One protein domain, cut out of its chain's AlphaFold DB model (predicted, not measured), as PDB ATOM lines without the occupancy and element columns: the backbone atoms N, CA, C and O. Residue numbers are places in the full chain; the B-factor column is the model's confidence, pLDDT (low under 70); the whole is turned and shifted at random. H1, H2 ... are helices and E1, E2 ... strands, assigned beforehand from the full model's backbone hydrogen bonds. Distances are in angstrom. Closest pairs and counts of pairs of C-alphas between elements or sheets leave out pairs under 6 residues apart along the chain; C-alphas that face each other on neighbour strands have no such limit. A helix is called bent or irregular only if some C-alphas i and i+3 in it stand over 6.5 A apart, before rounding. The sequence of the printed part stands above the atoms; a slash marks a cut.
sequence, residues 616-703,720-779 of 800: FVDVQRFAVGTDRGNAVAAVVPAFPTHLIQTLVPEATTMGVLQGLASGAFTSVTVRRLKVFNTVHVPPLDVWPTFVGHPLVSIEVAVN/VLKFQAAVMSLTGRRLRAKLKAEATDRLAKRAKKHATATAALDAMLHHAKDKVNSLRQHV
ATOM      1  N   PHE A 616      30.959 -13.284 -43.131       74.25
ATOM      2  CA  PHE A 616      30.481 -14.650 -42.842       74.25
ATOM      3  C   PHE A 616      31.562 -15.743 -43.050       74.25
ATOM      4  O   PHE A 616      31.292 -16.944 -42.949       74.25
ATOM      5  N   VAL A 617      32.797 -15.340 -43.360       76.56
ATOM      6  CA  VAL A 617      33.887 -16.171 -43.867       76.56
ATOM      7  C   VAL A 617      35.124 -15.981 -42.991       76.56
ATOM      8  O   VAL A 617      35.798 -14.963 -43.041       76.56
ATOM      9  N   ASP A 618      35.451 -17.009 -42.223       77.50
ATOM     10  CA  ASP A 618      36.714 -17.149 -41.509       77.50
ATOM     11  C   ASP A 618      37.837 -17.383 -42.535       77.50
ATOM     12  O   ASP A 618      37.809 -18.336 -43.324       77.50
ATOM     13  N   VAL A 619      38.801 -16.466 -42.580       78.31
ATOM     14  CA  VAL A 619      39.955 -16.549 -43.476       78.31
ATOM     15  C   VAL A 619      41.087 -17.266 -42.749       78.31
ATOM     16  O   VAL A 619      41.464 -16.894 -41.644       78.31
ATOM     17  N   GLN A 620      41.693 -18.262 -43.385       77.81
ATOM     18  CA  GLN A 620      42.885 -18.944 -42.883       77.81
ATOM     19  C   GLN A 620      43.961 -18.943 -43.966       77.81
ATOM     20  O   GLN A 620      43.652 -19.160 -45.132       77.81
ATOM     21  N   ARG A 621      45.233 -18.727 -43.624       80.56
ATOM     22  CA  ARG A 621      46.344 -18.906 -44.574       80.56
ATOM     23  C   ARG A 621      47.122 -20.166 -44.209       80.56
ATOM     24  O   ARG A 621      47.182 -20.550 -43.045       80.56
ATOM     25  N   PHE A 622      47.710 -20.829 -45.194       83.06
ATOM     26  CA  PHE A 622      48.492 -22.052 -45.009       83.06
ATOM     27  C   PHE A 622      49.783 -21.985 -45.821       83.06
ATOM     28  O   PHE A 622      49.760 -21.587 -46.983       83.06
ATOM     29  N   ALA A 623      50.893 -22.414 -45.223       82.62
ATOM     30  CA  ALA A 623      52.151 -22.631 -45.930       82.62
ATOM     31  C   ALA A 623      52.174 -24.075 -46.455       82.62
ATOM     32  O   ALA A 623      52.121 -25.020 -45.661       82.62
ATOM     33  N   VAL A 624      52.217 -24.251 -47.776       86.25
ATOM     34  CA  VAL A 624      52.069 -25.552 -48.449       86.25
ATOM     35  C   VAL A 624      53.312 -25.871 -49.278       86.25
ATOM     36  O   VAL A 624      53.716 -25.057 -50.101       86.25
ATOM     37  N   GLY A 625      53.912 -27.049 -49.072       86.94
ATOM     38  CA  GLY A 625      55.101 -27.518 -49.801       86.94
ATOM     39  C   GLY A 625      54.874 -27.571 -51.304       86.94
ATOM     40  O   GLY A 625      53.965 -28.273 -51.747       86.94
ATOM     41  N   THR A 626      55.704 -26.868 -52.077       83.69
ATOM     42  CA  THR A 626      55.635 -26.872 -53.550       83.69
ATOM     43  C   THR A 626      55.990 -28.233 -54.149       83.69
ATOM     44  O   THR A 626      55.488 -28.577 -55.214       83.69
ATOM     45  N   ASP A 627      56.775 -29.047 -53.439       80.75
ATOM     46  CA  ASP A 627      57.190 -30.390 -53.861       80.75
ATOM     47  C   ASP A 627      56.106 -31.475 -53.676       80.75
ATOM     48  O   ASP A 627      56.056 -32.438 -54.438       80.75
ATOM     49  N   ARG A 628      55.258 -31.354 -52.644       77.31
ATOM     50  CA  ARG A 628      54.346 -32.429 -52.185       77.31
ATOM     51  C   ARG A 628      52.895 -32.009 -51.947       77.31
ATOM     52  O   ARG A 628      52.074 -32.864 -51.620       77.31
ATOM     53  N   GLY A 629      52.566 -30.720 -52.009       75.50
ATOM     54  CA  GLY A 629      51.233 -30.210 -51.654       75.50
ATOM     55  C   GLY A 629      50.863 -30.375 -50.169       75.50
ATOM     56  O   GLY A 629      49.693 -30.265 -49.802       75.50
ATOM     57  N   ASN A 630      51.836 -30.661 -49.296       78.25
ATOM     58  CA  ASN A 630      51.610 -30.836 -47.859       78.25
ATOM     59  C   ASN A 630      51.552 -29.478 -47.150       78.25
ATOM     60  O   ASN A 630      52.506 -28.708 -47.220       78.25
ATOM     61  N   ALA A 631      50.472 -29.203 -46.415       73.69
ATOM     62  CA  ALA A 631      50.398 -28.046 -45.525       73.69
ATOM     63  C   ALA A 631      51.318 -28.253 -44.307       73.69
ATOM     64  O   ALA A 631      51.093 -29.159 -43.505       73.69
ATOM     65  N   VAL A 632      52.348 -27.417 -44.183       72.25
ATOM     66  CA  VAL A 632      53.374 -27.496 -43.127       72.25
ATOM     67  C   VAL A 632      53.046 -26.573 -41.949       72.25
ATOM     68  O   VAL A 632      53.365 -26.898 -40.805       72.25
ATOM     69  N   ALA A 633      52.337 -25.469 -42.195       74.75
ATOM     70  CA  ALA A 633      51.819 -24.585 -41.150       74.75
ATOM     71  C   ALA A 633      50.464 -23.971 -41.514       74.75
ATOM     72  O   ALA A 633      50.174 -23.729 -42.687       74.75
ATOM     73  N   ALA A 634      49.683 -23.657 -40.483       74.31
ATOM     74  CA  ALA A 634      48.619 -22.671 -40.535       74.31
ATOM     75  C   ALA A 634      49.208 -21.308 -40.148       74.31
ATOM     76  O   ALA A 634      49.814 -21.155 -39.090       74.31
ATOM     77  N   VAL A 635      49.028 -20.319 -41.012       66.31
ATOM     78  CA  VAL A 635      49.299 -18.908 -40.746       66.31
ATOM     79  C   VAL A 635      47.954 -18.293 -40.372       66.31
ATOM     80  O   VAL A 635      47.140 -17.980 -41.241       66.31
ATOM     81  N   VAL A 636      47.675 -18.197 -39.074       62.12
ATOM     82  CA  VAL A 636      46.398 -17.677 -38.572       62.12
ATOM     83  C   VAL A 636      46.372 -16.166 -38.811       62.12
ATOM     84  O   VAL A 636      47.212 -15.469 -38.241       62.12
ATOM     85  N   PRO A 637      45.446 -15.614 -39.619       53.97
ATOM     86  CA  PRO A 637      45.366 -14.179 -39.850       53.97
ATOM     87  C   PRO A 637      44.574 -13.491 -38.730       53.97
ATOM     88  O   PRO A 637      43.700 -12.677 -38.996       53.97
ATOM     89  N   ALA A 638      44.907 -13.796 -37.472       49.16
ATOM     90  CA  ALA A 638      44.525 -12.940 -36.361       49.16
ATOM     91  C   ALA A 638      45.194 -11.576 -36.583       49.16
ATOM     92  O   ALA A 638      46.412 -11.499 -36.783       49.16
ATOM     93  N   PHE A 639      44.405 -10.507 -36.608       41.31
ATOM     94  CA  PHE A 639      44.939  -9.152 -36.666       41.31
ATOM     95  C   PHE A 639      45.485  -8.782 -35.273       41.31
ATOM     96  O   PHE A 639      44.831  -9.097 -34.282       41.31
ATOM     97  N   PRO A 640      46.663  -8.141 -35.142       45.97
ATOM     98  CA  PRO A 640      47.599  -7.716 -36.184       45.97
ATOM     99  C   PRO A 640      48.752  -8.719 -36.424       45.97
ATOM    100  O   PRO A 640      49.684  -8.425 -37.174       45.97
ATOM    101  N   THR A 641      48.740  -9.882 -35.767       46.34
ATOM    102  CA  THR A 641      49.887 -10.794 -35.664       46.34
ATOM    103  C   THR A 641      49.617 -12.159 -36.293       46.34
ATOM    104  O   THR A 641      49.012 -13.040 -35.684       46.34
ATOM    105  N   HIS A 642      50.135 -12.350 -37.509       56.09
ATOM    106  CA  HIS A 642      50.039 -13.597 -38.272       56.09
ATOM    107  C   HIS A 642      50.789 -14.760 -37.601       56.09
ATOM    108  O   HIS A 642      51.956 -15.026 -37.897       56.09
ATOM    109  N   LEU A 643      50.114 -15.459 -36.688       62.91
ATOM    110  CA  LEU A 643      50.702 -16.537 -35.902       62.91
ATOM    111  C   LEU A 643      50.873 -17.800 -36.757       62.91
ATOM    112  O   LEU A 643      49.905 -18.399 -37.225       62.91
ATOM    113  N   ILE A 644      52.128 -18.204 -36.955       71.81
ATOM    114  CA  ILE A 644      52.503 -19.384 -37.739       71.81
ATOM    115  C   ILE A 644      52.537 -20.605 -36.817       71.81
ATOM    116  O   ILE A 644      53.565 -20.921 -36.211       71.81
ATOM    117  N   GLN A 645      51.403 -21.297 -36.724       76.50
ATOM    118  CA  GLN A 645      51.285 -22.584 -36.049       76.50
ATOM    119  C   GLN A 645      51.740 -23.696 -37.000       76.50
ATOM    120  O   GLN A 645      51.089 -23.972 -38.011       76.50
ATOM    121  N   THR A 646      52.849 -24.364 -36.682       77.69
ATOM    122  CA  THR A 646      53.306 -25.505 -37.479       77.69
ATOM    123  C   THR A 646      52.387 -26.714 -37.266       77.69
ATOM    124  O   THR A 646      51.977 -27.035 -36.152       77.69
ATOM    125  N   LEU A 647      51.988 -27.344 -38.373       76.44
ATOM    126  CA  LEU A 647      51.067 -28.488 -38.412       76.44
ATOM    127  C   LEU A 647      51.815 -29.828 -38.439       76.44
ATOM    128  O   LEU A 647      51.224 -30.876 -38.185       76.44
ATOM    129  N   VAL A 648      53.109 -29.783 -38.756       79.00
ATOM    130  CA  VAL A 648      54.044 -30.910 -38.730       79.00
ATOM    131  C   VAL A 648      54.993 -30.686 -37.546       79.00
ATOM    132  O   VAL A 648      55.610 -29.622 -37.493       79.00
ATOM    133  N   PRO A 649      55.150 -31.639 -36.605       75.12
ATOM    134  CA  PRO A 649      55.949 -31.427 -35.389       75.12
ATOM    135  C   PRO A 649      57.454 -31.271 -35.661       75.12
ATOM    136  O   PRO A 649      58.171 -30.702 -34.847       75.12
ATOM    137  N   GLU A 650      57.927 -31.750 -36.813       84.00
ATOM    138  CA  GLU A 650      59.307 -31.589 -37.293       84.00
ATOM    139  C   GLU A 650      59.569 -30.192 -37.886       84.00
ATOM    140  O   GLU A 650      60.720 -29.786 -38.046       84.00
ATOM    141  N   ALA A 651      58.516 -29.437 -38.221       79.88
ATOM    142  CA  ALA A 651      58.643 -28.113 -38.807       79.88
ATOM    143  C   ALA A 651      58.739 -27.035 -37.721       79.88
ATOM    144  O   ALA A 651      57.843 -26.874 -36.888       79.88
ATOM    145  N   THR A 652      59.807 -26.241 -37.777       83.62
ATOM    146  CA  THR A 652      59.962 -25.036 -36.954       83.62
ATOM    147  C   THR A 652      59.337 -23.831 -37.655       83.62
ATOM    148  O   THR A 652      59.366 -23.725 -38.882       83.62
ATOM    149  N   THR A 653      58.820 -22.866 -36.888       79.31
ATOM    150  CA  THR A 653      58.300 -21.598 -37.434       79.31
ATOM    151  C   THR A 653      59.334 -20.873 -38.305       79.31
ATOM    152  O   THR A 653      58.981 -20.303 -39.334       79.31
ATOM    153  N   MET A 654      60.622 -20.952 -37.945       79.56
ATOM    154  CA  MET A 654      61.710 -20.366 -38.734       79.56
ATOM    155  C   MET A 654      61.924 -21.094 -40.068       79.56
ATOM    156  O   MET A 654      62.052 -20.437 -41.096       79.56
ATOM    157  N   GLY A 655      61.887 -22.431 -40.082       82.38
ATOM    158  CA  GLY A 655      61.961 -23.213 -41.321       82.38
ATOM    159  C   GLY A 655      60.781 -22.942 -42.261       82.38
ATOM    160  O   GLY A 655      60.957 -22.892 -43.474       82.38
ATOM    161  N   VAL A 656      59.589 -22.679 -41.714       80.69
ATOM    162  CA  VAL A 656      58.416 -22.258 -42.498       80.69
ATOM    163  C   VAL A 656      58.597 -20.860 -43.094       80.69
ATOM    164  O   VAL A 656      58.317 -20.671 -44.275       80.69
ATOM    165  N   LEU A 657      59.114 -19.894 -42.330       80.25
ATOM    166  CA  LEU A 657      59.435 -18.558 -42.849       80.25
ATOM    167  C   LEU A 657      60.506 -18.610 -43.951       80.25
ATOM    168  O   LEU A 657      60.334 -18.002 -45.004       80.25
ATOM    169  N   GLN A 658      61.578 -19.379 -43.741       82.94
ATOM    170  CA  GLN A 658      62.642 -19.581 -44.730       82.94
ATOM    171  C   GLN A 658      62.134 -20.295 -45.989       82.94
ATOM    172  O   GLN A 658      62.509 -19.923 -47.099       82.94
ATOM    173  N   GLY A 659      61.251 -21.287 -45.846       83.12
ATOM    174  CA  GLY A 659      60.649 -21.986 -46.980       83.12
ATOM    175  C   GLY A 659      59.667 -21.123 -47.780       83.12
ATOM    176  O   GLY A 659      59.655 -21.205 -49.004       83.12
ATOM    177  N   LEU A 660      58.902 -20.240 -47.126       82.50
ATOM    178  CA  LEU A 660      58.081 -19.228 -47.807       82.50
ATOM    179  C   LEU A 660      58.964 -18.233 -48.580       82.50
ATOM    180  O   LEU A 660      58.716 -17.978 -49.754       82.50
ATOM    181  N   ALA A 661      60.032 -17.723 -47.957       80.88
ATOM    182  CA  ALA A 661      60.955 -16.769 -48.582       80.88
ATOM    183  C   ALA A 661      61.779 -17.360 -49.745       80.88
ATOM    184  O   ALA A 661      62.212 -16.622 -50.623       80.88
ATOM    185  N   SER A 662      61.990 -18.680 -49.764       86.06
ATOM    186  CA  SER A 662      62.715 -19.393 -50.830       86.06
ATOM    187  C   SER A 662      61.808 -20.051 -51.879       86.06
ATOM    188  O   SER A 662      62.311 -20.688 -52.802       86.06
ATOM    189  N   GLY A 663      60.479 -19.933 -51.759       85.31
ATOM    190  CA  GLY A 663      59.519 -20.580 -52.664       85.31
ATOM    191  C   GLY A 663      59.370 -22.101 -52.486       85.31
ATOM    192  O   GLY A 663      58.662 -22.747 -53.260       85.31
ATOM    193  N   ALA A 664      59.984 -22.693 -51.456       86.88
ATOM    194  CA  ALA A 664      59.726 -24.078 -51.049       86.88
ATOM    195  C   ALA A 664      58.318 -24.257 -50.434       86.88
ATOM    196  O   ALA A 664      57.761 -25.357 -50.452       86.88
ATOM    197  N   PHE A 665      57.720 -23.172 -49.929       87.38
ATOM    198  CA  PHE A 665      56.317 -23.104 -49.527       87.38
ATOM    199  C   PHE A 665      55.566 -22.027 -50.318       87.38
ATOM    200  O   PHE A 665      56.022 -20.892 -50.420       87.38
ATOM    201  N   THR A 666      54.372 -22.359 -50.810       84.94
ATOM    202  CA  THR A 666      53.398 -21.389 -51.336       84.94
ATOM    203  C   THR A 666      52.405 -21.006 -50.242       84.94
ATOM    204  O   THR A 666      51.976 -21.857 -49.457       84.94
ATOM    205  N   SER A 667      52.008 -19.732 -50.204       84.06
ATOM    206  CA  SER A 667      50.924 -19.249 -49.345       84.06
ATOM    207  C   SER A 667      49.566 -19.525 -49.997       84.06
ATOM    208  O   SER A 667      49.283 -19.066 -51.104       84.06
ATOM    209  N   VAL A 668      48.711 -20.286 -49.319       81.12
ATOM    210  CA  VAL A 668      47.360 -20.626 -49.785       81.12
ATOM    211  C   VAL A 668      46.338 -20.063 -48.805       81.12
ATOM    212  O   VAL A 668      46.335 -20.427 -47.630       81.12
ATOM    213  N   THR A 669      45.457 -19.187 -49.284       81.81
ATOM    214  CA  THR A 669      44.355 -18.622 -48.500       81.81
ATOM    215  C   THR A 669      43.131 -19.527 -48.628       81.81
ATOM    216  O   THR A 669      42.577 -19.720 -49.704       81.81
ATOM    217  N   VAL A 670      42.706 -20.107 -47.514       78.06
ATOM    218  CA  VAL A 670      41.524 -20.956 -47.386       78.06
ATOM    219  C   VAL A 670      40.460 -20.160 -46.639       78.06
ATOM    220  O   VAL A 670      40.586 -19.885 -45.450       78.06
ATOM    221  N   ARG A 671      39.403 -19.791 -47.351       80.81
ATOM    222  CA  ARG A 671      38.218 -19.110 -46.826       80.81
ATOM    223  C   ARG A 671      37.195 -20.173 -46.437       80.81
ATOM    224  O   ARG A 671      36.849 -20.992 -47.280       80.81
ATOM    225  N   ARG A 672      36.720 -20.199 -45.189       80.81
ATOM    226  CA  ARG A 672      35.730 -21.169 -44.673       80.81
ATOM    227  C   ARG A 672      34.552 -20.440 -44.027       80.81
ATOM    228  O   ARG A 672      34.750 -19.394 -43.424       80.81
ATOM    229  N   LEU A 673      33.333 -20.966 -44.102       81.94
ATOM    230  CA  LEU A 673      32.189 -20.318 -43.435       81.94
ATOM    231  C   LEU A 673      32.360 -20.330 -41.907       81.94
ATOM    232  O   LEU A 673      32.698 -21.375 -41.342       81.94
ATOM    233  N   LYS A 674      32.090 -19.196 -41.233       83.69
ATOM    234  CA  LYS A 674      32.262 -19.048 -39.767       83.69
ATOM    235  C   LYS A 674      31.507 -20.119 -38.966       83.69
ATOM    236  O   LYS A 674      31.997 -20.556 -37.932       83.69
ATOM    237  N   VAL A 675      30.392 -20.647 -39.483       83.81
ATOM    238  CA  VAL A 675      29.644 -21.772 -38.881       83.81
ATOM    239  C   VAL A 675      30.479 -23.046 -38.642       83.81
ATOM    240  O   VAL A 675      30.161 -23.812 -37.739       83.81
ATOM    241  N   PHE A 676      31.587 -23.263 -39.366       74.44
ATOM    242  CA  PHE A 676      32.508 -24.391 -39.133       74.44
ATOM    243  C   PHE A 676      33.694 -24.063 -38.206       74.44
ATOM    244  O   PHE A 676      34.536 -24.932 -37.964       74.44
ATOM    245  N   ASN A 677      33.793 -22.840 -37.671       76.06
ATOM    246  CA  ASN A 677      34.787 -22.500 -36.656       76.06
ATOM    247  C   ASN A 677      34.403 -23.170 -35.325       76.06
ATOM    248  O   ASN A 677      33.324 -22.942 -34.792       76.06
ATOM    249  N   THR A 678      35.281 -24.001 -34.761       65.69
ATOM    250  CA  THR A 678      34.979 -24.776 -33.541       65.69
ATOM    251  C   THR A 678      34.848 -23.938 -32.268       65.69
ATOM    252  O   THR A 678      34.341 -24.455 -31.273       65.69
ATOM    253  N   VAL A 679      35.327 -22.692 -32.285       68.06
ATOM    254  CA  VAL A 679      35.296 -21.749 -31.157       68.06
ATOM    255  C   VAL A 679      34.167 -20.736 -31.361       68.06
ATOM    256  O   VAL A 679      33.287 -20.622 -30.513       68.06
ATOM    257  N   HIS A 680      34.138 -20.077 -32.521       70.69
ATOM    258  CA  HIS A 680      33.218 -18.982 -32.844       70.69
ATOM    259  C   HIS A 680      32.137 -19.428 -33.842       70.69
ATOM    260  O   HIS A 680      32.106 -18.975 -34.985       70.69
ATOM    261  N   VAL A 681      31.254 -20.341 -33.420       79.81
ATOM    262  CA  VAL A 681      30.048 -20.684 -34.198       79.81
ATOM    263  C   VAL A 681      29.017 -19.558 -34.027       79.81
ATOM    264  O   VAL A 681      28.632 -19.305 -32.884       79.81
ATOM    265  N   PRO A 682      28.538 -18.912 -35.107       83.44
ATOM    266  CA  PRO A 682      27.544 -17.841 -35.023       83.44
ATOM    267  C   PRO A 682      26.184 -18.304 -34.461       83.44
ATOM    268  O   PRO A 682      25.878 -19.503 -34.536       83.44
ATOM    269  N   PRO A 683      25.352 -17.371 -33.949       88.94
ATOM    270  CA  PRO A 683      23.990 -17.645 -33.482       88.94
ATOM    271  C   PRO A 683      23.141 -18.428 -34.496       88.94
ATOM    272  O   PRO A 683      23.308 -18.287 -35.705       88.94
ATOM    273  N   LEU A 684      22.242 -19.292 -34.016       89.69
ATOM    274  CA  LEU A 684      21.497 -20.240 -34.866       89.69
ATOM    275  C   LEU A 684      20.519 -19.542 -35.829       89.69
ATOM    276  O   LEU A 684      20.220 -20.052 -36.907       89.69
ATOM    277  N   ASP A 685      20.047 -18.366 -35.438       89.50
ATOM    278  CA  ASP A 685      19.194 -17.441 -36.181       89.50
ATOM    279  C   ASP A 685      19.871 -16.834 -37.422       89.50
ATOM    280  O   ASP A 685      19.187 -16.642 -38.426       89.50
ATOM    281  N   VAL A 686      21.196 -16.625 -37.421       90.69
ATOM    282  CA  VAL A 686      21.915 -16.126 -38.612       90.69
ATOM    283  C   VAL A 686      22.321 -17.228 -39.596       90.69
ATOM    284  O   VAL A 686      22.721 -16.920 -40.712       90.69
ATOM    285  N   TRP A 687      22.190 -18.519 -39.259       92.75
ATOM    286  CA  TRP A 687      22.603 -19.621 -40.152       92.75
ATOM    287  C   TRP A 687      21.974 -19.601 -41.564       92.75
ATOM    288  O   TRP A 687      22.673 -19.994 -42.503       92.75
ATOM    289  N   PRO A 688      20.729 -19.126 -41.788       94.12
ATOM    290  CA  PRO A 688      20.172 -18.974 -43.133       94.12
ATOM    291  C   PRO A 688      20.974 -18.055 -44.069       94.12
ATOM    292  O   PRO A 688      20.963 -18.298 -45.272       94.12
ATOM    293  N   THR A 689      21.719 -17.057 -43.568       91.44
ATOM    294  CA  THR A 689      22.512 -16.154 -44.435       91.44
ATOM    295  C   THR A 689      23.729 -16.836 -45.064       91.44
ATOM    296  O   THR A 689      24.290 -16.335 -46.032       91.44
ATOM    297  N   PHE A 690      24.129 -18.001 -44.549       87.88
ATOM    298  CA  PHE A 690      25.256 -18.785 -45.053       87.88
ATOM    299  C   PHE A 690      24.856 -19.718 -46.213       87.88
ATOM    300  O   PHE A 690      25.722 -20.315 -46.860       87.88
ATOM    301  N   VAL A 691      23.555 -19.858 -46.501       91.12
ATOM    302  CA  VAL A 691      23.046 -20.666 -47.619       91.12
ATOM    303  C   VAL A 691      23.476 -20.045 -48.955       91.12
ATOM    304  O   VAL A 691      23.557 -18.831 -49.099       91.12
ATOM    305  N   GLY A 692      23.820 -20.880 -49.940       86.75
ATOM    306  CA  GLY A 692      24.340 -20.428 -51.239       86.75
ATOM    307  C   GLY A 692      25.811 -19.982 -51.233       86.75
ATOM    308  O   GLY A 692      26.427 -19.898 -52.297       86.75
ATOM    309  N   HIS A 693      26.443 -19.800 -50.071       85.25
ATOM    310  CA  HIS A 693      27.892 -19.612 -50.002       85.25
ATOM    311  C   HIS A 693      28.644 -20.960 -50.106       85.25
ATOM    312  O   HIS A 693      28.111 -22.017 -49.746       85.25
ATOM    313  N   PRO A 694      29.887 -20.985 -50.628       79.75
ATOM    314  CA  PRO A 694      30.714 -22.188 -50.605       79.75
ATOM    315  C   PRO A 694      31.215 -22.455 -49.178       79.75
ATOM    316  O   PRO A 694      31.793 -21.565 -48.563       79.75
ATOM    317  N   LEU A 695      31.070 -23.691 -48.671       80.25
ATOM    318  CA  LEU A 695      31.546 -24.055 -47.317       80.25
ATOM    319  C   LEU A 695      33.023 -23.702 -47.106       80.25
ATOM    320  O   LEU A 695      33.421 -23.295 -46.014       80.25
ATOM    321  N   VAL A 696      33.813 -23.901 -48.167       77.50
ATOM    322  CA  VAL A 696      35.225 -23.540 -48.271       77.50
ATOM    323  C   VAL A 696      35.539 -23.107 -49.709       77.50
ATOM    324  O   VAL A 696      35.208 -23.836 -50.648       77.50
ATOM    325  N   SER A 697      36.223 -21.977 -49.884       76.56
ATOM    326  CA  SER A 697      36.936 -21.602 -51.114       76.56
ATOM    327  C   SER A 697      38.448 -21.530 -50.861       76.56
ATOM    328  O   SER A 697      38.897 -21.354 -49.727       76.56
ATOM    329  N   ILE A 698      39.249 -21.754 -51.907       74.00
ATOM    330  CA  ILE A 698      40.712 -21.865 -51.805       74.00
ATOM    331  C   ILE A 698      41.356 -20.991 -52.880       74.00
ATOM    332  O   ILE A 698      41.331 -21.315 -54.067       74.00
ATOM    333  N   GLU A 699      41.938 -19.888 -52.426       78.00
ATOM    334  CA  GLU A 699      42.607 -18.855 -53.208       78.00
ATOM    335  C   GLU A 699      44.118 -18.992 -52.993       78.00
ATOM    336  O   GLU A 699      44.649 -18.712 -51.916       78.00
ATOM    337  N   VAL A 700      44.832 -19.470 -54.012       74.50
ATOM    338  CA  VAL A 700      46.300 -19.488 -53.988       74.50
ATOM    339  C   VAL A 700      46.783 -18.046 -54.107       74.50
ATOM    340  O   VAL A 700      46.365 -17.338 -55.023       74.50
ATOM    341  N   ALA A 701      47.655 -17.602 -53.200       68.44
ATOM    342  CA  ALA A 701      48.284 -16.298 -53.342       68.44
ATOM    343  C   ALA A 701      49.320 -16.386 -54.470       68.44
ATOM    344  O   ALA A 701      50.439 -16.860 -54.274       68.44
ATOM    345  N   VAL A 702      48.924 -15.959 -55.670       65.88
ATOM    346  CA  VAL A 702      49.884 -15.617 -56.716       65.88
ATOM    347  C   VAL A 702      50.562 -14.332 -56.253       65.88
ATOM    348  O   VAL A 702      49.914 -13.289 -56.158       65.88
ATOM    349  N   ASN A 703      51.843 -14.422 -55.892       54.72
ATOM    350  CA  ASN A 703      52.636 -13.259 -55.514       54.72
ATOM    351  C   ASN A 703      52.847 -12.380 -56.754       54.72
ATOM    352  O   ASN A 703      53.825 -12.542 -57.483       54.72
ATOM    353  N   VAL A 720      50.381 -25.044 -61.794       52.03
ATOM    354  CA  VAL A 720      49.671 -24.341 -60.708       52.03
ATOM    355  C   VAL A 720      48.224 -24.825 -60.605       52.03
ATOM    356  O   VAL A 720      47.759 -25.082 -59.496       52.03
ATOM    357  N   LEU A 721      47.525 -25.035 -61.726       56.94
ATOM    358  CA  LEU A 721      46.166 -25.586 -61.730       56.94
ATOM    359  C   LEU A 721      46.138 -27.049 -61.262       56.94
ATOM    360  O   LEU A 721      45.284 -27.407 -60.451       56.94
ATOM    361  N   LYS A 722      47.098 -27.887 -61.678       61.28
ATOM    362  CA  LYS A 722      47.249 -29.262 -61.160       61.28
ATOM    363  C   LYS A 722      47.590 -29.276 -59.671       61.28
ATOM    364  O   LYS A 722      47.015 -30.077 -58.937       61.28
ATOM    365  N   PHE A 723      48.464 -28.385 -59.202       54.50
ATOM    366  CA  PHE A 723      48.801 -28.237 -57.784       54.50
ATOM    367  C   PHE A 723      47.595 -27.758 -56.969       54.50
ATOM    368  O   PHE A 723      47.270 -28.362 -55.950       54.50
ATOM    369  N   GLN A 724      46.864 -26.746 -57.441       52.75
ATOM    370  CA  GLN A 724      45.636 -26.267 -56.809       52.75
ATOM    371  C   GLN A 724      44.573 -27.372 -56.783       52.75
ATOM    372  O   GLN A 724      43.991 -27.617 -55.731       52.75
ATOM    373  N   ALA A 725      44.376 -28.117 -57.874       56.69
ATOM    374  CA  ALA A 725      43.473 -29.266 -57.917       56.69
ATOM    375  C   ALA A 725      43.921 -30.405 -56.979       56.69
ATOM    376  O   ALA A 725      43.085 -31.005 -56.300       56.69
ATOM    377  N   ALA A 726      45.223 -30.681 -56.874       54.00
ATOM    378  CA  ALA A 726      45.782 -31.677 -55.962       54.00
ATOM    379  C   ALA A 726      45.613 -31.264 -54.493       54.00
ATOM    380  O   ALA A 726      45.140 -32.068 -53.689       54.00
ATOM    381  N   VAL A 727      45.896 -30.005 -54.144       48.94
ATOM    382  CA  VAL A 727      45.678 -29.439 -52.804       48.94
ATOM    383  C   VAL A 727      44.181 -29.391 -52.483       48.94
ATOM    384  O   VAL A 727      43.775 -29.870 -51.429       48.94
ATOM    385  N   MET A 728      43.316 -28.934 -53.392       53.00
ATOM    386  CA  MET A 728      41.855 -28.975 -53.219       53.00
ATOM    387  C   MET A 728      41.309 -30.412 -53.133       53.00
ATOM    388  O   MET A 728      40.327 -30.654 -52.431       53.00
ATOM    389  N   SER A 729      41.945 -31.392 -53.779       55.97
ATOM    390  CA  SER A 729      41.587 -32.811 -53.674       55.97
ATOM    391  C   SER A 729      42.053 -33.417 -52.347       55.97
ATOM    392  O   SER A 729      41.250 -34.050 -51.666       55.97
ATOM    393  N   LEU A 730      43.303 -33.192 -51.933       48.59
ATOM    394  CA  LEU A 730      43.908 -33.737 -50.713       48.59
ATOM    395  C   LEU A 730      43.354 -33.060 -49.455       48.59
ATOM    396  O   LEU A 730      42.809 -33.739 -48.579       48.59
ATOM    397  N   THR A 731      43.428 -31.728 -49.397       47.06
ATOM    398  CA  THR A 731      42.790 -30.917 -48.356       47.06
ATOM    399  C   THR A 731      41.298 -31.171 -48.389       47.06
ATOM    400  O   THR A 731      40.749 -31.547 -47.367       47.06
ATOM    401  N   GLY A 732      40.637 -31.133 -49.549       51.03
ATOM    402  CA  GLY A 732      39.213 -31.455 -49.634       51.03
ATOM    403  C   GLY A 732      38.867 -32.860 -49.135       51.03
ATOM    404  O   GLY A 732      37.850 -33.018 -48.477       51.03
ATOM    405  N   ARG A 733      39.670 -33.905 -49.391       55.38
ATOM    406  CA  ARG A 733      39.444 -35.260 -48.843       55.38
ATOM    407  C   ARG A 733      39.582 -35.270 -47.317       55.38
ATOM    408  O   ARG A 733      38.667 -35.736 -46.646       55.38
ATOM    409  N   ARG A 734      40.670 -34.717 -46.766       51.19
ATOM    410  CA  ARG A 734      40.922 -34.668 -45.309       51.19
ATOM    411  C   ARG A 734      39.925 -33.770 -44.569       51.19
ATOM    412  O   ARG A 734      39.433 -34.140 -43.507       51.19
ATOM    413  N   LEU A 735      39.593 -32.622 -45.149       49.75
ATOM    414  CA  LEU A 735      38.640 -31.658 -44.613       49.75
ATOM    415  C   LEU A 735      37.209 -32.190 -44.725       49.75
ATOM    416  O   LEU A 735      36.486 -32.107 -43.745       49.75
ATOM    417  N   ARG A 736      36.812 -32.845 -45.830       54.47
ATOM    418  CA  ARG A 736      35.529 -33.577 -45.892       54.47
ATOM    419  C   ARG A 736      35.478 -34.700 -44.856       54.47
ATOM    420  O   ARG A 736      34.459 -34.821 -44.197       54.47
ATOM    421  N   ALA A 737      36.546 -35.477 -44.660       55.88
ATOM    422  CA  ALA A 737      36.559 -36.539 -43.651       55.88
ATOM    423  C   ALA A 737      36.365 -36.001 -42.218       55.88
ATOM    424  O   ALA A 737      35.553 -36.542 -41.474       55.88
ATOM    425  N   LYS A 738      37.049 -34.909 -41.842       52.81
ATOM    426  CA  LYS A 738      36.887 -34.287 -40.514       52.81
ATOM    427  C   LYS A 738      35.576 -33.506 -40.363       52.81
ATOM    428  O   LYS A 738      34.886 -33.660 -39.358       52.81
ATOM    429  N   LEU A 739      35.206 -32.691 -41.355       55.00
ATOM    430  CA  LEU A 739      33.988 -31.881 -41.301       55.00
ATOM    431  C   LEU A 739      32.727 -32.747 -41.358       55.00
ATOM    432  O   LEU A 739      31.858 -32.568 -40.519       55.00
ATOM    433  N   LYS A 740      32.630 -33.684 -42.310       58.56
ATOM    434  CA  LYS A 740      31.389 -34.414 -42.643       58.56
ATOM    435  C   LYS A 740      31.039 -35.556 -41.673       58.56
ATOM    436  O   LYS A 740      29.978 -36.156 -41.806       58.56
ATOM    437  N   ALA A 741      31.932 -35.887 -40.742       61.44
ATOM    438  CA  ALA A 741      31.664 -36.858 -39.683       61.44
ATOM    439  C   ALA A 741      31.452 -36.157 -38.338       61.44
ATOM    440  O   ALA A 741      30.409 -36.331 -37.721       61.44
ATOM    441  N   GLU A 742      32.414 -35.343 -37.894       65.31
ATOM    442  CA  GLU A 742      32.406 -34.809 -36.529       65.31
ATOM    443  C   GLU A 742      31.891 -33.364 -36.445       65.31
ATOM    444  O   GLU A 742      31.113 -33.042 -35.548       65.31
ATOM    445  N   ALA A 743      32.275 -32.477 -37.372       69.88
ATOM    446  CA  ALA A 743      31.811 -31.086 -37.322       69.88
ATOM    447  C   ALA A 743      30.328 -30.961 -37.704       69.88
ATOM    448  O   ALA A 743      29.581 -30.284 -37.007       69.88
ATOM    449  N   THR A 744      29.875 -31.650 -38.755       78.38
ATOM    450  CA  THR A 744      28.463 -31.677 -39.163       78.38
ATOM    451  C   THR A 744      27.575 -32.339 -38.120       78.38
ATOM    452  O   THR A 744      26.485 -31.842 -37.888       78.38
ATOM    453  N   ASP A 745      28.033 -33.393 -37.440       82.25
ATOM    454  CA  ASP A 745      27.300 -34.000 -36.319       82.25
ATOM    455  C   ASP A 745      27.198 -33.036 -35.124       82.25
ATOM    456  O   ASP A 745      26.110 -32.826 -34.590       82.25
ATOM    457  N   ARG A 746      28.294 -32.358 -34.748       83.12
ATOM    458  CA  ARG A 746      28.275 -31.306 -33.714       83.12
ATOM    459  C   ARG A 746      27.345 -30.141 -34.085       83.12
ATOM    460  O   ARG A 746      26.634 -29.641 -33.213       83.12
ATOM    461  N   LEU A 747      27.325 -29.718 -35.351       85.56
ATOM    462  CA  LEU A 747      26.447 -28.649 -35.840       85.56
ATOM    463  C   LEU A 747      24.985 -29.097 -35.915       85.56
ATOM    464  O   LEU A 747      24.128 -28.382 -35.411       85.56
ATOM    465  N   ALA A 748      24.695 -30.299 -36.417       89.31
ATOM    466  CA  ALA A 748      23.355 -30.879 -36.417       89.31
ATOM    467  C   ALA A 748      22.821 -31.068 -34.986       89.31
ATOM    468  O   ALA A 748      21.671 -30.746 -34.709       89.31
ATOM    469  N   LYS A 749      23.662 -31.491 -34.033       91.25
ATOM    470  CA  LYS A 749      23.305 -31.586 -32.604       91.25
ATOM    471  C   LYS A 749      22.968 -30.230 -31.974       91.25
ATOM    472  O   LYS A 749      22.094 -30.189 -31.112       91.25
ATOM    473  N   ARG A 750      23.608 -29.135 -32.407       88.19
ATOM    474  CA  ARG A 750      23.233 -27.760 -32.016       88.19
ATOM    475  C   ARG A 750      21.943 -27.309 -32.712       88.19
ATOM    476  O   ARG A 750      21.035 -26.816 -32.052       88.19
ATOM    477  N   ALA A 751      21.838 -27.545 -34.018       91.94
ATOM    478  CA  ALA A 751      20.698 -27.159 -34.841       91.94
ATOM    479  C   ALA A 751      19.407 -27.929 -34.513       91.94
ATOM    480  O   ALA A 751      18.336 -27.375 -34.703       91.94
ATOM    481  N   LYS A 752      19.476 -29.148 -33.953       93.81
ATOM    482  CA  LYS A 752      18.331 -30.053 -33.708       93.81
ATOM    483  C   LYS A 752      17.143 -29.445 -32.937       93.81
ATOM    484  O   LYS A 752      16.046 -29.991 -33.006       93.81
ATOM    485  N   LYS A 753      17.332 -28.345 -32.197       93.31
ATOM    486  CA  LYS A 753      16.247 -27.610 -31.513       93.31
ATOM    487  C   LYS A 753      15.673 -26.422 -32.310       93.31
ATOM    488  O   LYS A 753      14.673 -25.855 -31.895       93.31
ATOM    489  N   HIS A 754      16.287 -26.054 -33.432       95.31
ATOM    490  CA  HIS A 754      15.946 -24.910 -34.279       95.31
ATOM    491  C   HIS A 754      15.748 -25.375 -35.730       95.31
ATOM    492  O   HIS A 754      16.708 -25.653 -36.455       95.31
ATOM    493  N   ALA A 755      14.490 -25.441 -36.173       95.00
ATOM    494  CA  ALA A 755      14.140 -25.925 -37.511       95.00
ATOM    495  C   ALA A 755      14.794 -25.096 -38.633       95.00
ATOM    496  O   ALA A 755      15.308 -25.661 -39.595       95.00
ATOM    497  N   THR A 756      14.856 -23.769 -38.471       94.62
ATOM    498  CA  THR A 756      15.507 -22.839 -39.410       94.62
ATOM    499  C   THR A 756      17.003 -23.116 -39.568       94.62
ATOM    500  O   THR A 756      17.492 -23.230 -40.689       94.62
ATOM    501  N   ALA A 757      17.726 -23.298 -38.460       92.19
ATOM    502  CA  ALA A 757      19.152 -23.624 -38.472       92.19
ATOM    503  C   ALA A 757      19.428 -25.022 -39.051       92.19
ATOM    504  O   ALA A 757      20.432 -25.220 -39.733       92.19
ATOM    505  N   THR A 758      18.524 -25.982 -38.818       94.31
ATOM    506  CA  THR A 758      18.611 -27.328 -39.411       94.31
ATOM    507  C   THR A 758      18.451 -27.258 -40.930       94.31
ATOM    508  O   THR A 758      19.346 -27.685 -41.654       94.31
ATOM    509  N   ALA A 759      17.386 -26.614 -41.420       95.38
ATOM    510  CA  ALA A 759      17.149 -26.432 -42.852       95.38
ATOM    511  C   ALA A 759      18.286 -25.654 -43.545       95.38
ATOM    512  O   ALA A 759      18.695 -26.008 -44.650       95.38
ATOM    513  N   ALA A 760      18.849 -24.636 -42.884       93.50
ATOM    514  CA  ALA A 760      20.011 -23.904 -43.385       93.50
ATOM    515  C   ALA A 760      21.273 -24.783 -43.476       93.50
ATOM    516  O   ALA A 760      22.010 -24.697 -44.460       93.50
ATOM    517  N   LEU A 761      21.515 -25.658 -42.490       91.19
ATOM    518  CA  LEU A 761      22.627 -26.611 -42.514       91.19
ATOM    519  C   LEU A 761      22.486 -27.618 -43.664       91.19
ATOM    520  O   LEU A 761      23.453 -27.845 -44.394       91.19
ATOM    521  N   ASP A 762      21.289 -28.165 -43.872       91.69
ATOM    522  CA  ASP A 762      21.025 -29.102 -44.965       91.69
ATOM    523  C   ASP A 762      21.131 -28.425 -46.342       91.69
ATOM    524  O   ASP A 762      21.765 -28.971 -47.248       91.69
ATOM    525  N   ALA A 763      20.626 -27.195 -46.495       93.25
ATOM    526  CA  ALA A 763      20.768 -26.411 -47.725       93.25
ATOM    527  C   ALA A 763      22.237 -26.056 -48.037       93.25
ATOM    528  O   ALA A 763      22.680 -26.186 -49.182       93.25
ATOM    529  N   MET A 764      23.029 -25.684 -47.022       89.38
ATOM    530  CA  MET A 764      24.483 -25.504 -47.153       89.38
ATOM    531  C   MET A 764      25.176 -26.793 -47.624       89.38
ATOM    532  O   MET A 764      26.020 -26.757 -48.525       89.38
ATOM    533  N   LEU A 765      24.817 -27.945 -47.049       86.69
ATOM    534  CA  LEU A 765      25.377 -29.246 -47.427       86.69
ATOM    535  C   LEU A 765      24.945 -29.694 -48.834       86.69
ATOM    536  O   LEU A 765      25.749 -30.314 -49.536       86.69
ATOM    537  N   HIS A 766      23.730 -29.349 -49.272       87.44
ATOM    538  CA  HIS A 766      23.253 -29.615 -50.630       87.44
ATOM    539  C   HIS A 766      24.030 -28.786 -51.661       87.44
ATOM    540  O   HIS A 766      24.690 -29.358 -52.529       87.44
ATOM    541  N   HIS A 767      24.095 -27.461 -51.490       86.56
ATOM    542  CA  HIS A 767      24.863 -26.573 -52.371       86.56
ATOM    543  C   HIS A 767      26.339 -27.010 -52.507       86.56
ATOM    544  O   HIS A 767      26.921 -27.001 -53.596       86.56
ATOM    545  N   ALA A 768      26.945 -27.480 -51.412       80.75
ATOM    546  CA  ALA A 768      28.303 -28.020 -51.415       80.75
ATOM    547  C   ALA A 768      28.461 -29.311 -52.242       80.75
ATOM    548  O   ALA A 768      29.497 -29.517 -52.879       80.75
ATOM    549  N   LYS A 769      27.452 -30.189 -52.224       82.62
ATOM    550  CA  LYS A 769      27.395 -31.429 -53.012       82.62
ATOM    551  C   LYS A 769      27.256 -31.108 -54.502       82.62
ATOM    552  O   LYS A 769      28.008 -31.659 -55.304       82.62
ATOM    553  N   ASP A 770      26.377 -30.176 -54.857       84.50
ATOM    554  CA  ASP A 770      26.115 -29.790 -56.250       84.50
ATOM    555  C   ASP A 770      27.344 -29.141 -56.893       84.50
ATOM    556  O   ASP A 770      27.772 -29.543 -57.977       84.50
ATOM    557  N   LYS A 771      28.005 -28.222 -56.176       78.44
ATOM    558  CA  LYS A 771      29.238 -27.577 -56.650       78.44
ATOM    559  C   LYS A 771      30.391 -28.573 -56.840       78.44
ATOM    560  O   LYS A 771      31.190 -28.420 -57.761       78.44
ATOM    561  N   VAL A 772      30.458 -29.634 -56.027       73.00
ATOM    562  CA  VAL A 772      31.412 -30.746 -56.223       73.00
ATOM    563  C   VAL A 772      31.045 -31.625 -57.425       73.00
ATOM    564  O   VAL A 772      31.948 -32.156 -58.070       73.00
ATOM    565  N   ASN A 773      29.760 -31.770 -57.757       78.75
ATOM    566  CA  ASN A 773      29.317 -32.520 -58.935       78.75
ATOM    567  C   ASN A 773      29.586 -31.749 -60.239       78.75
ATOM    568  O   ASN A 773      30.169 -32.324 -61.156       78.75
ATOM    569  N   SER A 774      29.282 -30.447 -60.291       81.38
ATOM    570  CA  SER A 774      29.638 -29.575 -61.424       81.38
ATOM    571  C   SER A 774      31.152 -29.586 -61.687       81.38
ATOM    572  O   SER A 774      31.590 -29.868 -62.803       81.38
ATOM    573  N   LEU A 775      31.980 -29.425 -60.645       72.12
ATOM    574  CA  LEU A 775      33.442 -29.508 -60.773       72.12
ATOM    575  C   LEU A 775      33.956 -30.875 -61.265       72.12
ATOM    576  O   LEU A 775      35.073 -30.946 -61.766       72.12
ATOM    577  N   ARG A 776      33.179 -31.960 -61.142       73.25
ATOM    578  CA  ARG A 776      33.521 -33.268 -61.731       73.25
ATOM    579  C   ARG A 776      33.148 -33.370 -63.206       73.25
ATOM    580  O   ARG A 776      33.845 -34.060 -63.937       73.25
ATOM    581  N   GLN A 777      32.072 -32.710 -63.632       80.19
ATOM    582  CA  GLN A 777      31.616 -32.711 -65.026       80.19
ATOM    583  C   GLN A 777      32.533 -31.877 -65.936       80.19
ATOM    584  O   GLN A 777      32.707 -32.221 -67.099       80.19
ATOM    585  N   HIS A 778      33.168 -30.828 -65.401       71.62
ATOM    586  CA  HIS A 778      34.073 -29.953 -66.159       71.62
ATOM    587  C   HIS A 778      35.546 -30.404 -66.205       71.62
ATOM    588  O   HIS A 778      36.364 -29.710 -66.803       71.62
ATOM    589  N   VAL A 779      35.913 -31.548 -65.610       61.16
ATOM    590  CA  VAL A 779      37.252 -32.137 -65.804       61.16
ATOM    591  C   VAL A 779      37.179 -33.117 -66.978       61.16
ATOM    592  O   VAL A 779      36.602 -34.196 -66.808       61.16
TER     593      VAL A 779
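Overview. This is residues 616 to 703 and 720 to 779 of the 800 residues of an uncharacterized protein of Aphanomyces invadans (UniProt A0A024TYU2). A strongly twisted antiparallel sheet of five strands has the short helix H1 across one end, while a long helical hairpin, H3 and H4, joins near the sheet's other end. The first half of H3 runs past edge strand E5, the short helix H2 packs on H4, and residues 772 to 779 stick out. The printed part has 148 residues, with elements in the order E1 E2 E3 H1 E4 H2 E5 H3 H4 and sheet order E3 E2 E1 E4 E5. The class is mixed, helices and strands; the whole is compact, with a radius of gyration of the C-alphas of 16.6 A and spans of 50 by 38 by 25 A.

Arrangement. Begin at E1, residues 617 to 625, and its antiparallel neighbour E4, residues 665 to 673, where N 620 and O 670 are 2.9 A apart, within hydrogen-bond range. On the other side of E1 look for E2, residues 631 to 636, with N 623 and O 633 at 2.9 A, then E3, residues 643 to 646, with N 645 and O 634 at 2.9 A. E1, E2 and E3 form a meander, each strand the antiparallel neighbour of the one before. Beside E4 is E5, residues 696 to 700, with N 671 and O 697 at 2.9 A. H1, residues 653 to 661, is on the sheet at a height of 8.1 A, only just over E2 and E1 with 3 C-alphas on each; it runs across the strands, at 81 degrees to E1 on the local plane. H3, residues 720 to 751, only grazes the sheet with residues 720 to 735; the C-alphas of Ile 698 and Met 728, the closest of E5 and H3, are 7.3 A apart. H3 forms a helical hairpin with H4, residues 755 to 777: they touch, closest at C-alphas 751 and 758, 5.0 A, at a shallow tilt of 20 degrees, opposite ways; H3 touches H4 with residues 747 to 751 alone. H2, residues 684 to 690, touches residues 756 to 764 of H4 alone, closest at C-alphas 688 and 760, 4.9 A. In H1 and H4 every O i to N i+4 pair is within hydrogen-bond range, in H3 25 of 28; in H2 0 of 3 are, but 3 of 4 O i to N i+3 pairs.

Along the chain. Find C-alpha 617 at (33.887, -16.171, -43.867); from there E1 runs 24.8 A. E4 measures 25.0 A, E2 and E5 13.1 A each, E3 9.5 A, H1 12.4 A and H2 11.0 A. H2 is irregular: C-alphas 685 and 688 are 7.2 A apart. H3 runs 38.9 A, with a kink of 44 degrees near residue 738; it is neither bent nor irregular, but only just, with C-alphas 740 and 743 6.3 A apart. H4 runs 33.3 A to C-alpha 777 at (31.616, -32.711, -65.026).

Size, cuts and confidence. The two C-alphas farthest apart, of Ser 662 and Lys 753, are 51.0 A apart. Residues 704 to 719 are not printed; C-alphas 703 and 720 stand 12.6 A apart across this cut. Of the links printed whole, none is long. The mean pLDDT of the printed part is 75.8; residues 635 to 643, 678 to 679, 701 to 703, 720 to 743 and 779 are under 70.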